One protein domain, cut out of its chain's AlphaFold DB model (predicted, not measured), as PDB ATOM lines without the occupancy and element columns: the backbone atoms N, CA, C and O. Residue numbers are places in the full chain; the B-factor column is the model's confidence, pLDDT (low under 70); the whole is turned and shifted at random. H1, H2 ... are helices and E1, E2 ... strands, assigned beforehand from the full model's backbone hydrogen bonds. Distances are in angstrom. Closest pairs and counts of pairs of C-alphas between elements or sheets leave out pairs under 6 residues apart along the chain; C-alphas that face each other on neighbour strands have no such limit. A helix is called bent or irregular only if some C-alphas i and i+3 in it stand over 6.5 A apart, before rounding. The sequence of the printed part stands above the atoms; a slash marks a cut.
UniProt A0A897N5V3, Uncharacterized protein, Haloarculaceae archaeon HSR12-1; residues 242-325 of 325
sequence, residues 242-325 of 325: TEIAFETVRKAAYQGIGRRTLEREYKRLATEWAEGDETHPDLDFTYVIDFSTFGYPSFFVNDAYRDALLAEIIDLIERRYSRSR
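This is residues 242 to 325 of the 325 residues of an uncharacterized protein of Haloarculaceae archaeon HSR12-1 (UniProt A0A897N5V3). A small three-stranded sheet makes one end of the domain; two long helices, H2 and H3, pack on it and cross each other steeply, and the short helix H1 packs on both. The 84 printed residues hold, in order, E1, H1, H2, E2, E3 and H3, a mixed class of helices and strands. The sheet's order is E1, E3, E2, antiparallel throughout. The whole is compact, with a radius of gyration of the C-alphas of 12.1 A, and spans 33 by 26 by 23 A.

In the sheet, E3, residues 298 to 302, has E1, residues 242 to 244, and E2, residues 287 to 290, as neighbours. N 244 and O 299 are within hydrogen-bond range at 2.7 A, as are N 288 and O 300 at 2.8 A; E2 and E3 form a hairpin. H2, residues 259 to 275, and H3, residues 303 to 323, are on the sheet and with it make two layers, that is, a sheet with helices on one face. H3 has a height over the sheet of 11.3 A and runs along the strands, at 21 degrees to E3 on the local plane. H2 and H3 touch, closest at the C-alphas of Glu 265 and Ile 317, 6.1 A, at a steep tilt of 67 degrees, opposite ways. H1, residues 246 to 252, is not on the sheet; it touches H3, closest at the C-alphas of Val 249 and Ile 314, 6.8 A, about perpendicular at 82 degrees. H1 also touches H2, closest at the C-alphas of Phe 246 and Tyr 266, 7.3 A. E1, H1 H2 and E2 make a split strand-helix-strand unit, two strands running the same way with E3 between them, and its crossover is right-handed. Every O i to N i+4 pair is within hydrogen-bond range in H1 and H2, and 15 of 17 in H3.

E1 begins at C-alpha 242 (382.756, 584.411, 372.779). E3 is 13.5 A long, H2 24.4 A and H3 31.1 A, ending at C-alpha 323 (385.710, 575.561, 401.756). H3 is irregular: C-alphas 304 and 307 are 7.7 A apart.

The C-alphas of Asn 302 and Arg 325, the two farthest apart, are 34.6 A apart. The printed part has no cut; the link from H2 to E2 is long, with 11 residues. Mean pLDDT of the printed part is 76.6; residues under 70 include 274 to 283, 290 to 297 and 323 to 325.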
ATOM      1  N   THR A 242     382.538 583.242 371.933       85.75
ATOM      2  CA  THR A 242     382.756 584.411 372.779       85.75
ATOM      3  C   THR A 242     383.779 584.093 373.857       85.75
ATOM      4  O   THR A 242     383.732 583.038 374.494       85.75
ATOM      5  N   GLU A 243     384.678 585.044 374.095       86.50
ATOM      6  CA  GLU A 243     385.660 584.985 375.170       86.50
ATOM      7  C   GLU A 243     385.025 585.242 376.554       86.50
ATOM      8  O   GLU A 243     384.282 586.207 376.786       86.50
ATOM      9  N   ILE A 244     385.404 584.418 377.526       87.19
ATOM     10  CA  ILE A 244     385.223 584.625 378.959       87.19
ATOM     11  C   ILE A 244     386.608 584.857 379.573       87.19
ATOM     12  O   ILE A 244     387.237 583.959 380.127       87.19
ATOM     13  N   ALA A 245     387.074 586.102 379.479       87.06
ATOM     14  CA  ALA A 245     388.308 586.546 380.118       87.06
ATOM     15  C   ALA A 245     388.158 586.668 381.646       87.06
ATOM     16  O   ALA A 245     387.058 586.887 382.174       87.06
ATOM     17  N   PHE A 246     389.286 586.691 382.363       85.38
ATOM     18  CA  PHE A 246     389.320 586.922 383.815       85.38
ATOM     19  C   PHE A 246     388.529 588.167 384.254       85.38
ATOM     20  O   PHE A 246     387.829 588.145 385.265       85.38
ATOM     21  N   GLU A 247     388.592 589.265 383.497       86.81
ATOM     22  CA  GLU A 247     387.855 590.491 383.824       86.81
ATOM     23  C   GLU A 247     386.330 590.324 383.737       86.81
ATOM     24  O   GLU A 247     385.598 591.006 384.461       86.81
ATOM     25  N   THR A 248     385.841 589.408 382.899       90.62
ATOM     26  CA  THR A 248     384.421 589.035 382.832       90.62
ATOM     27  C   THR A 248     384.018 588.277 384.092       90.62
ATOM     28  O   THR A 248     383.062 588.675 384.759       90.62
ATOM     29  N   VAL A 249     384.805 587.269 384.487       89.00
ATOM     30  CA  VAL A 249     384.595 586.516 385.736       89.00
ATOM     31  C   VAL A 249     384.652 587.447 386.946       89.00
ATOM     32  O   VAL A 249     383.770 587.418 387.799       89.00
ATOM     33  N   ARG A 250     385.621 588.366 386.995       88.88
ATOM     34  CA  ARG A 250     385.784 589.343 388.083       88.88
ATOM     35  C   ARG A 250     384.587 590.266 388.264       88.88
ATOM     36  O   ARG A 250     384.284 590.647 389.391       88.88
ATOM     37  N   LYS A 251     383.940 590.671 387.172       89.06
ATOM     38  CA  LYS A 251     382.741 591.520 387.231       89.06
ATOM     39  C   LYS A 251     381.508 590.751 387.701       89.06
ATOM     40  O   LYS A 251     380.605 591.378 388.247       89.06
ATOM     41  N   ALA A 252     381.473 589.441 387.473       88.12
ATOM     42  CA  ALA A 252     380.325 588.589 387.757       88.12
ATOM     43  C   ALA A 252     380.416 587.854 389.112       88.12
ATOM     44  O   ALA A 252     379.383 587.576 389.714       88.12
ATOM     45  N   ALA A 253     381.624 587.587 389.616       84.56
ATOM     46  CA  ALA A 253     381.850 586.896 390.884       84.56
ATOM     47  C   ALA A 253     381.370 587.698 392.108       84.56
ATOM     48  O   ALA A 253     381.352 588.936 392.112       84.56
ATOM     49  N   TYR A 254     381.043 586.992 393.196       77.50
ATOM     50  CA  TYR A 254     380.629 587.604 394.456       77.50
ATOM     51  C   TYR A 254     381.646 588.627 395.005       77.50
ATOM     52  O   TYR A 254     382.837 588.347 395.170       77.50
ATOM     53  N   GLN A 255     381.151 589.809 395.406       75.56
ATOM     54  CA  GLN A 255     381.960 590.962 395.853       75.56
ATOM     55  C   GLN A 255     382.832 590.707 397.103       75.56
ATOM     56  O   GLN A 255     383.658 591.545 397.461       75.56
ATOM     57  N   GLY A 256     382.653 589.574 397.791       72.44
ATOM     58  CA  GLY A 256     383.423 589.197 398.978       72.44
ATOM     59  C   GLY A 256     384.749 588.475 398.708       72.44
ATOM     60  O   GLY A 256     385.512 588.279 399.657       72.44
ATOM     61  N   ILE A 257     385.035 588.074 397.465       82.38
ATOM     62  CA  ILE A 257     386.296 587.410 397.104       82.38
ATOM     63  C   ILE A 257     387.340 588.475 396.747       82.38
ATOM     64  O   ILE A 257     387.136 589.317 395.875       82.38
ATOM     65  N   GLY A 258     388.489 588.453 397.428       81.31
ATOM     66  CA  GLY A 258     389.586 589.372 397.125       81.31
ATOM     67  C   GLY A 258     390.149 589.127 395.721       81.31
ATOM     68  O   GLY A 258     390.348 587.977 395.337       81.31
ATOM     69  N   ARG A 259     390.478 590.198 394.980       83.81
ATOM     70  CA  ARG A 259     390.968 590.125 393.585       83.81
ATOM     71  C   ARG A 259     392.054 589.065 393.376       83.81
ATOM     72  O   ARG A 259     391.924 588.265 392.465       83.81
ATOM     73  N   ARG A 260     393.087 589.044 394.228       80.62
ATOM     74  CA  ARG A 260     394.206 588.083 394.135       80.62
ATOM     75  C   ARG A 260     393.768 586.635 394.348       80.62
ATOM     76  O   ARG A 260     394.316 585.738 393.727       80.62
ATOM     77  N   THR A 261     392.808 586.410 395.242       82.56
ATOM     78  CA  THR A 261     392.248 585.077 395.484       82.56
ATOM     79  C   THR A 261     391.450 584.622 394.274       82.56
ATOM     80  O   THR A 261     391.672 583.516 393.807       82.56
ATOM     81  N   LEU A 262     390.597 585.493 393.725       84.12
ATOM     82  CA  LEU A 262     389.833 585.190 392.517       84.12
ATOM     83  C   LEU A 262     390.751 584.856 391.333       84.12
ATOM     84  O   LEU A 262     390.541 583.863 390.656       84.12
ATOM     85  N   GLU A 263     391.794 585.659 391.125       84.94
ATOM     86  CA  GLU A 263     392.811 585.448 390.088       84.94
ATOM     87  C   GLU A 263     393.541 584.112 390.248       84.94
ATOM     88  O   GLU A 263     393.676 583.364 389.283       84.94
ATOM     89  N   ARG A 264     393.961 583.773 391.472       83.56
ATOM     90  CA  ARG A 264     394.613 582.492 391.753       83.56
ATOM     91  C   ARG A 264     393.691 581.307 391.465       83.56
ATOM     92  O   ARG A 264     394.130 580.356 390.831       83.56
ATOM     93  N   GLU A 265     392.445 581.349 391.941       84.94
ATOM     94  CA  GLU A 265     391.501 580.243 391.734       84.94
ATOM     95  C   GLU A 265     391.086 580.113 390.264       84.94
ATOM     96  O   GLU A 265     390.958 578.996 389.782       84.94
ATOM     97  N   TYR A 266     390.941 581.225 389.539       86.06
ATOM     98  CA  TYR A 266     390.646 581.217 388.106       86.06
ATOM     99  C   TYR A 266     391.777 580.579 387.288       86.06
ATOM    100  O   TYR A 266     391.515 579.694 386.480       86.06
ATOM    101  N   LYS A 267     393.040 580.963 387.535       81.12
ATOM    102  CA  LYS A 267     394.196 580.331 386.874       81.12
ATOM    103  C   LYS A 267     394.278 578.844 387.184       81.12
ATOM    104  O   LYS A 267     394.454 578.042 386.282       81.12
ATOM    105  N   ARG A 268     394.115 578.494 388.460       80.94
ATOM    106  CA  ARG A 268     394.128 577.104 388.911       80.94
ATOM    107  C   ARG A 268     393.036 576.278 388.231       80.94
ATOM    108  O   ARG A 268     393.305 575.154 387.846       80.94
ATOM    109  N   LEU A 269     391.830 576.829 388.099       82.88
ATOM    110  CA  LEU A 269     390.718 576.161 387.429       82.88
ATOM    111  C   LEU A 269     391.016 575.941 385.942       82.88
ATOM    112  O   LEU A 269     390.796 574.841 385.459       82.88
ATOM    113  N   ALA A 270     391.571 576.940 385.250       75.12
ATOM    114  CA  ALA A 270     391.985 576.789 383.855       75.12
ATOM    115  C   ALA A 270     393.068 575.714 383.672       75.12
ATOM    116  O   ALA A 270     392.971 574.925 382.744       75.12
ATOM    117  N   THR A 271     394.068 575.666 384.558       69.81
ATOM    118  CA  THR A 271     395.115 574.631 384.537       69.81
ATOM    119  C   THR A 271     394.543 573.245 384.811       69.81
ATOM    120  O   THR A 271     394.788 572.334 384.038       69.81
ATOM    121  N   GLU A 272     393.729 573.086 385.860       67.88
ATOM    122  CA  GLU A 272     393.118 571.790 386.181       67.88
ATOM    123  C   GLU A 272     392.276 571.277 385.001       67.88
ATOM    124  O   GLU A 272     392.501 570.165 384.539       67.88
ATOM    125  N   TRP A 273     391.399 572.120 384.443       71.00
ATOM    126  CA  TRP A 273     390.562 571.772 383.286       71.00
ATOM    127  C   TRP A 273     391.335 571.558 381.980       71.00
ATOM    128  O   TRP A 273     390.738 571.126 381.005       71.00
ATOM    129  N   ALA A 274     392.620 571.906 381.923       63.00
ATOM    130  CA  ALA A 274     393.479 571.590 380.787       63.00
ATOM    131  C   ALA A 274     394.265 570.282 380.999       63.00
ATOM    132  O   ALA A 274     394.701 569.674 380.030       63.00
ATOM    133  N   GLU A 275     394.464 569.857 382.252       57.56
ATOM    134  CA  GLU A 275     395.366 568.759 382.628       57.56
ATOM    135  C   GLU A 275     394.651 567.426 382.925       57.56
ATOM    136  O   GLU A 275     395.330 566.410 383.078       57.56
ATOM    137  N   GLY A 276     393.312 567.361 383.004       52.88
ATOM    138  CA  GLY A 276     392.659 566.051 383.141       52.88
ATOM    139  C   GLY A 276     391.128 565.990 383.184       52.88
ATOM    140  O   GLY A 276     390.478 566.760 383.901       52.88
ATOM    141  N   ASP A 277     390.587 564.953 382.525       51.16
ATOM    142  CA  ASP A 277     389.169 564.544 382.456       51.16
ATOM    143  C   ASP A 277     388.447 564.567 383.811       51.16
ATOM    144  O   ASP A 277     387.294 564.977 383.913       51.16
ATOM    145  N   GLU A 278     389.123 564.150 384.885       49.22
ATOM    146  CA  GLU A 278     388.530 564.055 386.227       49.22
ATOM    147  C   GLU A 278     388.157 565.416 386.833       49.22
ATOM    148  O   GLU A 278     387.377 565.490 387.788       49.22
ATOM    149  N   THR A 279     388.740 566.494 386.314       53.69
ATOM    150  CA  THR A 279     388.499 567.857 386.794       53.69
ATOM    151  C   THR A 279     387.580 568.655 385.876       53.69
ATOM    152  O   THR A 279     387.146 569.745 386.275       53.69
ATOM    153  N   HIS A 280     387.239 568.103 384.704       62.03
ATOM    154  CA  HIS A 280     386.282 568.714 383.796       62.03
ATOM    155  C   HIS A 280     384.900 568.796 384.463       62.03
ATOM    156  O   HIS A 280     384.428 567.841 385.085       62.03
ATOM    157  N   PRO A 281     384.227 569.950 384.356       64.88
ATOM    158  CA  PRO A 281     382.843 570.073 384.777       64.88
ATOM    159  C   PRO A 281     381.954 569.247 383.835       64.88
ATOM    160  O   PRO A 281     382.228 569.149 382.639       64.88
ATOM    161  N   ASP A 282     380.868 568.689 384.368       69.06
ATOM    162  CA  ASP A 282     379.857 567.964 383.587       69.06
ATOM    163  C   ASP A 282     379.021 568.968 382.771       69.06
ATOM    164  O   ASP A 282     377.945 569.403 383.189       69.06
ATOM    165  N   LEU A 283     379.585 569.422 381.650       68.94
ATOM    166  CA  LEU A 283     378.972 570.357 380.709       68.94
ATOM    167  C   LEU A 283     378.602 569.617 379.424       68.94
ATOM    168  O   LEU A 283     379.406 568.882 378.859       68.94
ATOM    169  N   ASP A 284     377.394 569.859 378.920       73.94
ATOM    170  CA  ASP A 284     376.876 569.256 377.687       73.94
ATOM    171  C   ASP A 284     377.296 570.020 376.416       73.94
ATOM    172  O   ASP A 284     376.705 569.845 375.347       73.94
ATOM    173  N   PHE A 285     378.313 570.879 376.525       68.81
ATOM    174  CA  PHE A 285     378.822 571.715 375.444       68.81
ATOM    175  C   PHE A 285     380.347 571.843 375.477       68.81
ATOM    176  O   PHE A 285     380.989 571.783 376.524       68.81
ATOM    177  N   THR A 286     380.921 572.085 374.300       68.50
ATOM    178  CA  THR A 286     382.363 572.264 374.107       68.50
ATOM    179  C   THR A 286     382.802 573.685 374.432       68.50
ATOM    180  O   THR A 286     382.139 574.655 374.060       68.50
ATOM    181  N   TYR A 287     383.972 573.805 375.049       70.38
ATOM    182  CA  TYR A 287     384.697 575.054 375.235       70.38
ATOM    183  C   TYR A 287     386.190 574.841 374.942       70.38
ATOM    184  O   TYR A 287     386.664 573.711 374.885       70.38
ATOM    185  N   VAL A 288     386.922 575.934 374.742       71.25
ATOM    186  CA  VAL A 288     388.370 575.957 374.489       71.25
ATOM    187  C   VAL A 288     389.038 576.798 375.570       71.25
ATOM    188  O   VAL A 288     388.504 577.842 375.946       71.25
ATOM    189  N   ILE A 289     390.196 576.366 376.068       71.12
ATOM    190  CA  ILE A 289     391.035 577.156 376.976       71.12
ATOM    191  C   ILE A 289     392.271 577.610 376.204       71.12
ATOM    192  O   ILE A 289     393.023 576.785 375.698       71.12
ATOM    193  N   ASP A 290     392.487 578.918 376.120       67.25
ATOM    194  CA  ASP A 290     393.665 579.502 375.484       67.25
ATOM    195  C   ASP A 290     394.600 580.106 376.537       67.25
ATOM    196  O   ASP A 290     394.208 580.997 377.293       67.25
ATOM    197  N   PHE A 291     395.847 579.631 376.565       60.19
ATOM    198  CA  PHE A 291     396.929 580.153 377.406       60.19
ATOM    199  C   PHE A 291     397.893 581.076 376.643       60.19
ATOM    200  O   PHE A 291     398.680 581.791 377.266       60.19
ATOM    201  N   SER A 292     397.843 581.056 375.311       51.47
ATOM    202  CA  SER A 292     398.886 581.569 374.423       51.47
ATOM    203  C   SER A 292     398.694 583.040 374.042       51.47
ATOM    204  O   SER A 292     399.654 583.811 374.057       51.47
ATOM    205  N   THR A 293     397.458 583.477 373.779       45.34
ATOM    206  CA  THR A 293     397.232 584.777 373.121       45.34
ATOM    207  C   THR A 293     397.355 585.988 374.061       45.34
ATOM    208  O   THR A 293     397.714 587.081 373.619       45.34
ATOM    209  N   PHE A 294     397.091 585.838 375.367       45.91
ATOM    210  CA  PHE A 294     396.890 586.994 376.268       45.91
ATOM    211  C   PHE A 294     397.775 587.035 377.525       45.91
ATOM    212  O   PHE A 294     397.605 587.922 378.367       45.91
ATOM    213  N   GLY A 295     398.709 586.090 377.699       49.22
ATOM    214  CA  GLY A 295     399.513 585.968 378.929       49.22
ATOM    215  C   GLY A 295     398.684 585.642 380.187       49.22
ATOM    216  O   GLY A 295     399.167 585.750 381.320       49.22
ATOM    217  N   TYR A 296     397.415 585.281 379.988       59.56
ATOM    218  CA  TYR A 296     396.429 584.913 380.993       59.56
ATOM    219  C   TYR A 296     395.443 583.928 380.354       59.56
ATOM    220  O   TYR A 296     395.061 584.171 379.211       59.56
ATOM    221  N   PRO A 297     395.014 582.862 381.053       69.38
ATOM    222  CA  PRO A 297     394.089 581.906 380.464       69.38
ATOM    223  C   PRO A 297     392.734 582.552 380.152       69.38
ATOM    224  O   PRO A 297     392.178 583.272 380.993       69.38
ATOM    225  N   SER A 298     392.183 582.253 378.980       75.75
ATOM    226  CA  SER A 298     390.840 582.663 378.559       75.75
ATOM    227  C   SER A 298     390.029 581.453 378.109       75.75
ATOM    228  O   SER A 298     390.544 580.572 377.427       75.75
ATOM    229  N   PHE A 299     388.748 581.420 378.482       80.75
ATOM    230  CA  PHE A 299     387.815 580.400 378.005       80.75
ATOM    231  C   PHE A 299     387.063 580.929 376.789       80.75
ATOM    232  O   PHE A 299     386.556 582.047 376.820       80.75
ATOM    233  N   PHE A 300     386.929 580.121 375.751       79.56
ATOM    234  CA  PHE A 300     386.103 580.408 374.587       79.56
ATOM    235  C   PHE A 300     385.008 579.364 374.476       79.56
ATOM    236  O   PHE A 300     385.241 578.173 374.653       79.56
ATOM    237  N   VAL A 301     383.800 579.809 374.174       80.12
ATOM    238  CA  VAL A 301     382.634 578.936 374.051       80.12
ATOM    239  C   VAL A 301     381.683 579.519 373.026       80.12
ATOM    240  O   VAL A 301     381.662 580.735 372.835       80.12
ATOM    241  N   ASN A 302     380.870 578.686 372.381       81.81
ATOM    242  CA  ASN A 302     379.773 579.199 371.568       81.81
ATOM    243  C   ASN A 302     378.905 580.167 372.395       81.81
ATOM    244  O   ASN A 302     378.544 579.868 373.535       81.81
ATOM    245  N   ASP A 303     378.561 581.316 371.813       87.06
ATOM    246  CA  ASP A 303     377.879 582.416 372.499       87.06
ATOM    247  C   ASP A 303     376.570 581.971 373.178       87.06
ATOM    248  O   ASP A 303     376.231 582.455 374.257       87.06
ATOM    249  N   ALA A 304     375.888 580.963 372.619       88.25
ATOM    250  CA  ALA A 304     374.682 580.375 373.202       88.25
ATOM    251  C   ALA A 304     374.900 579.752 374.598       88.25
ATOM    252  O   ALA A 304     373.965 579.715 375.398       88.25
ATOM    253  N   TYR A 305     376.116 579.287 374.901       86.69
ATOM    254  CA  TYR A 305     376.482 578.655 376.176       86.69
ATOM    255  C   TYR A 305     377.351 579.549 377.067       86.69
ATOM    256  O   TYR A 305     377.735 579.147 378.166       86.69
ATOM    257  N   ARG A 306     377.627 580.786 376.640       91.25
ATOM    258  CA  ARG A 306     378.479 581.739 377.360       91.25
ATOM    259  C   ARG A 306     378.070 581.920 378.821       91.25
ATOM    260  O   ARG A 306     378.913 581.860 379.714       91.25
ATOM    261  N   ASP A 307     376.784 582.151 379.068       92.00
ATOM    262  CA  ASP A 307     376.285 582.404 380.422       92.00
ATOM    263  C   ASP A 307     376.313 581.139 381.294       92.00
ATOM    264  O   ASP A 307     376.549 581.240 382.497       92.00
ATOM    265  N   ALA A 308     376.133 579.956 380.694       86.50
ATOM    266  CA  ALA A 308     376.224 578.677 381.395       86.50
ATOM    267  C   ALA A 308     377.666 578.389 381.838       86.50
ATOM    268  O   ALA A 308     377.900 578.113 383.013       86.50
ATOM    269  N   LEU A 309     378.640 578.550 380.932       87.38
ATOM    270  CA  LEU A 309     380.056 578.372 381.256       87.38
ATOM    271  C   LEU A 309     380.535 579.390 382.300       87.38
ATOM    272  O   LEU A 309     381.220 579.031 383.256       87.38
ATOM    273  N   LEU A 310     380.135 580.660 382.161       93.69
ATOM    274  CA  LEU A 310     380.457 581.699 383.140       93.69
ATOM    275  C   LEU A 310     379.902 581.362 384.532       93.69
ATOM    276  O   LEU A 310     380.598 581.561 385.527       93.69
ATOM    277  N   ALA A 311     378.663 580.866 384.609       90.31
ATOM    278  CA  ALA A 311     378.042 580.485 385.874       90.31
ATOM    279  C   ALA A 311     378.788 579.327 386.553       90.31
ATOM    280  O   ALA A 311     379.022 579.398 387.759       90.31
ATOM    281  N   GLU A 312     379.211 578.318 385.787       89.94
ATOM    282  CA  GLU A 312     379.968 577.172 386.307       89.94
ATOM    283  C   GLU A 312     381.343 577.593 386.848       89.94
ATOM    284  O   GLU A 312     381.711 577.247 387.974       89.94
ATOM    285  N   ILE A 313     382.076 578.428 386.097       90.06
ATOM    286  CA  ILE A 313     383.370 578.980 386.536       90.06
ATOM    287  C   ILE A 313     383.208 579.730 387.868       90.06
ATOM    288  O   ILE A 313     384.010 579.559 388.790       90.06
ATOM    289  N   ILE A 314     382.170 580.563 387.989       91.31
ATOM    290  CA  ILE A 314     381.912 581.333 389.212       91.31
ATOM    291  C   ILE A 314     381.543 580.410 390.376       91.31
ATOM    292  O   ILE A 314     382.139 580.538 391.447       91.31
ATOM    293  N   ASP A 315     380.605 579.480 390.183       89.50
ATOM    294  CA  ASP A 315     380.149 578.558 391.230       89.50
ATOM    295  C   ASP A 315     381.310 577.722 391.787       89.50
ATOM    296  O   ASP A 315     381.473 577.624 393.008       89.50
ATOM    297  N   LEU A 316     382.194 577.202 390.933       88.06
ATOM    298  CA  LEU A 316     383.352 576.431 391.383       88.06
ATOM    299  C   LEU A 316     384.361 577.273 392.161       88.06
ATOM    300  O   LEU A 316     384.841 576.831 393.214       88.06
ATOM    301  N   ILE A 317     384.657 578.493 391.707       87.56
ATOM    302  CA  ILE A 317     385.538 579.404 392.448       87.56
ATOM    303  C   ILE A 317     384.917 579.765 393.809       87.56
ATOM    304  O   ILE A 317     385.605 579.747 394.835       87.56
ATOM    305  N   GLU A 318     383.611 580.029 393.860       86.25
ATOM    306  CA  GLU A 318     382.894 580.361 395.094       86.25
ATOM    307  C   GLU A 318     382.830 579.183 396.077       86.25
ATOM    308  O   GLU A 318     383.051 579.365 397.283       86.25
ATOM    309  N   ARG A 319     382.608 577.957 395.588       84.88
ATOM    310  CA  ARG A 319     382.654 576.730 396.401       84.88
ATOM    311  C   ARG A 319     384.041 576.506 396.999       84.88
ATOM    312  O   ARG A 319     384.150 576.200 398.190       84.88
ATOM    313  N   ARG A 320     385.106 576.692 396.213       83.06
ATOM    314  CA  ARG A 320     386.504 576.563 396.671       83.06
ATOM    315  C   ARG A 320     386.867 577.626 397.702       83.06
ATOM    316  O   ARG A 320     387.479 577.320 398.728       83.06
ATOM    317  N   TYR A 321     386.421 578.859 397.480       79.62
ATOM    318  CA  TYR A 321     386.599 579.944 398.438       79.62
ATOM    319  C   TYR A 321     385.888 579.656 399.766       79.62
ATOM    320  O   TYR A 321     386.471 579.837 400.835       79.62
ATOM    321  N   SER A 322     384.655 579.151 399.702       77.44
ATOM    322  CA  SER A 322     383.839 578.839 400.880       77.44
ATOM    323  C   SER A 322     384.394 577.675 401.704       77.44
ATOM    324  O   SER A 322     384.285 577.703 402.923       77.44
ATOM    325  N   ARG A 323     385.024 576.676 401.068       69.56
ATOM    326  CA  ARG A 323     385.710 575.561 401.756       69.56
ATOM    327  C   ARG A 323     387.027 575.962 402.425       69.56
ATOM    328  O   ARG A 323     387.515 575.235 403.282       69.56
ATOM    329  N   SER A 324     387.611 577.083 402.008       57.22
ATOM    330  CA  SER A 324     388.888 577.592 402.525       57.22
ATOM    331  C   SER A 324     388.719 578.535 403.727       57.22
ATOM    332  O   SER A 324     389.709 579.091 404.207       57.22
ATOM    333  N   ARG A 325     387.476 578.757 404.176       54.16
ATOM    334  CA  ARG A 325     387.100 579.565 405.344       54.16
ATOM    335  C   ARG A 325     386.630 578.678 406.489       54.16
ATOM    336  O   ARG A 325     386.905 579.067 407.643       54.16
TER     337      ARG A 325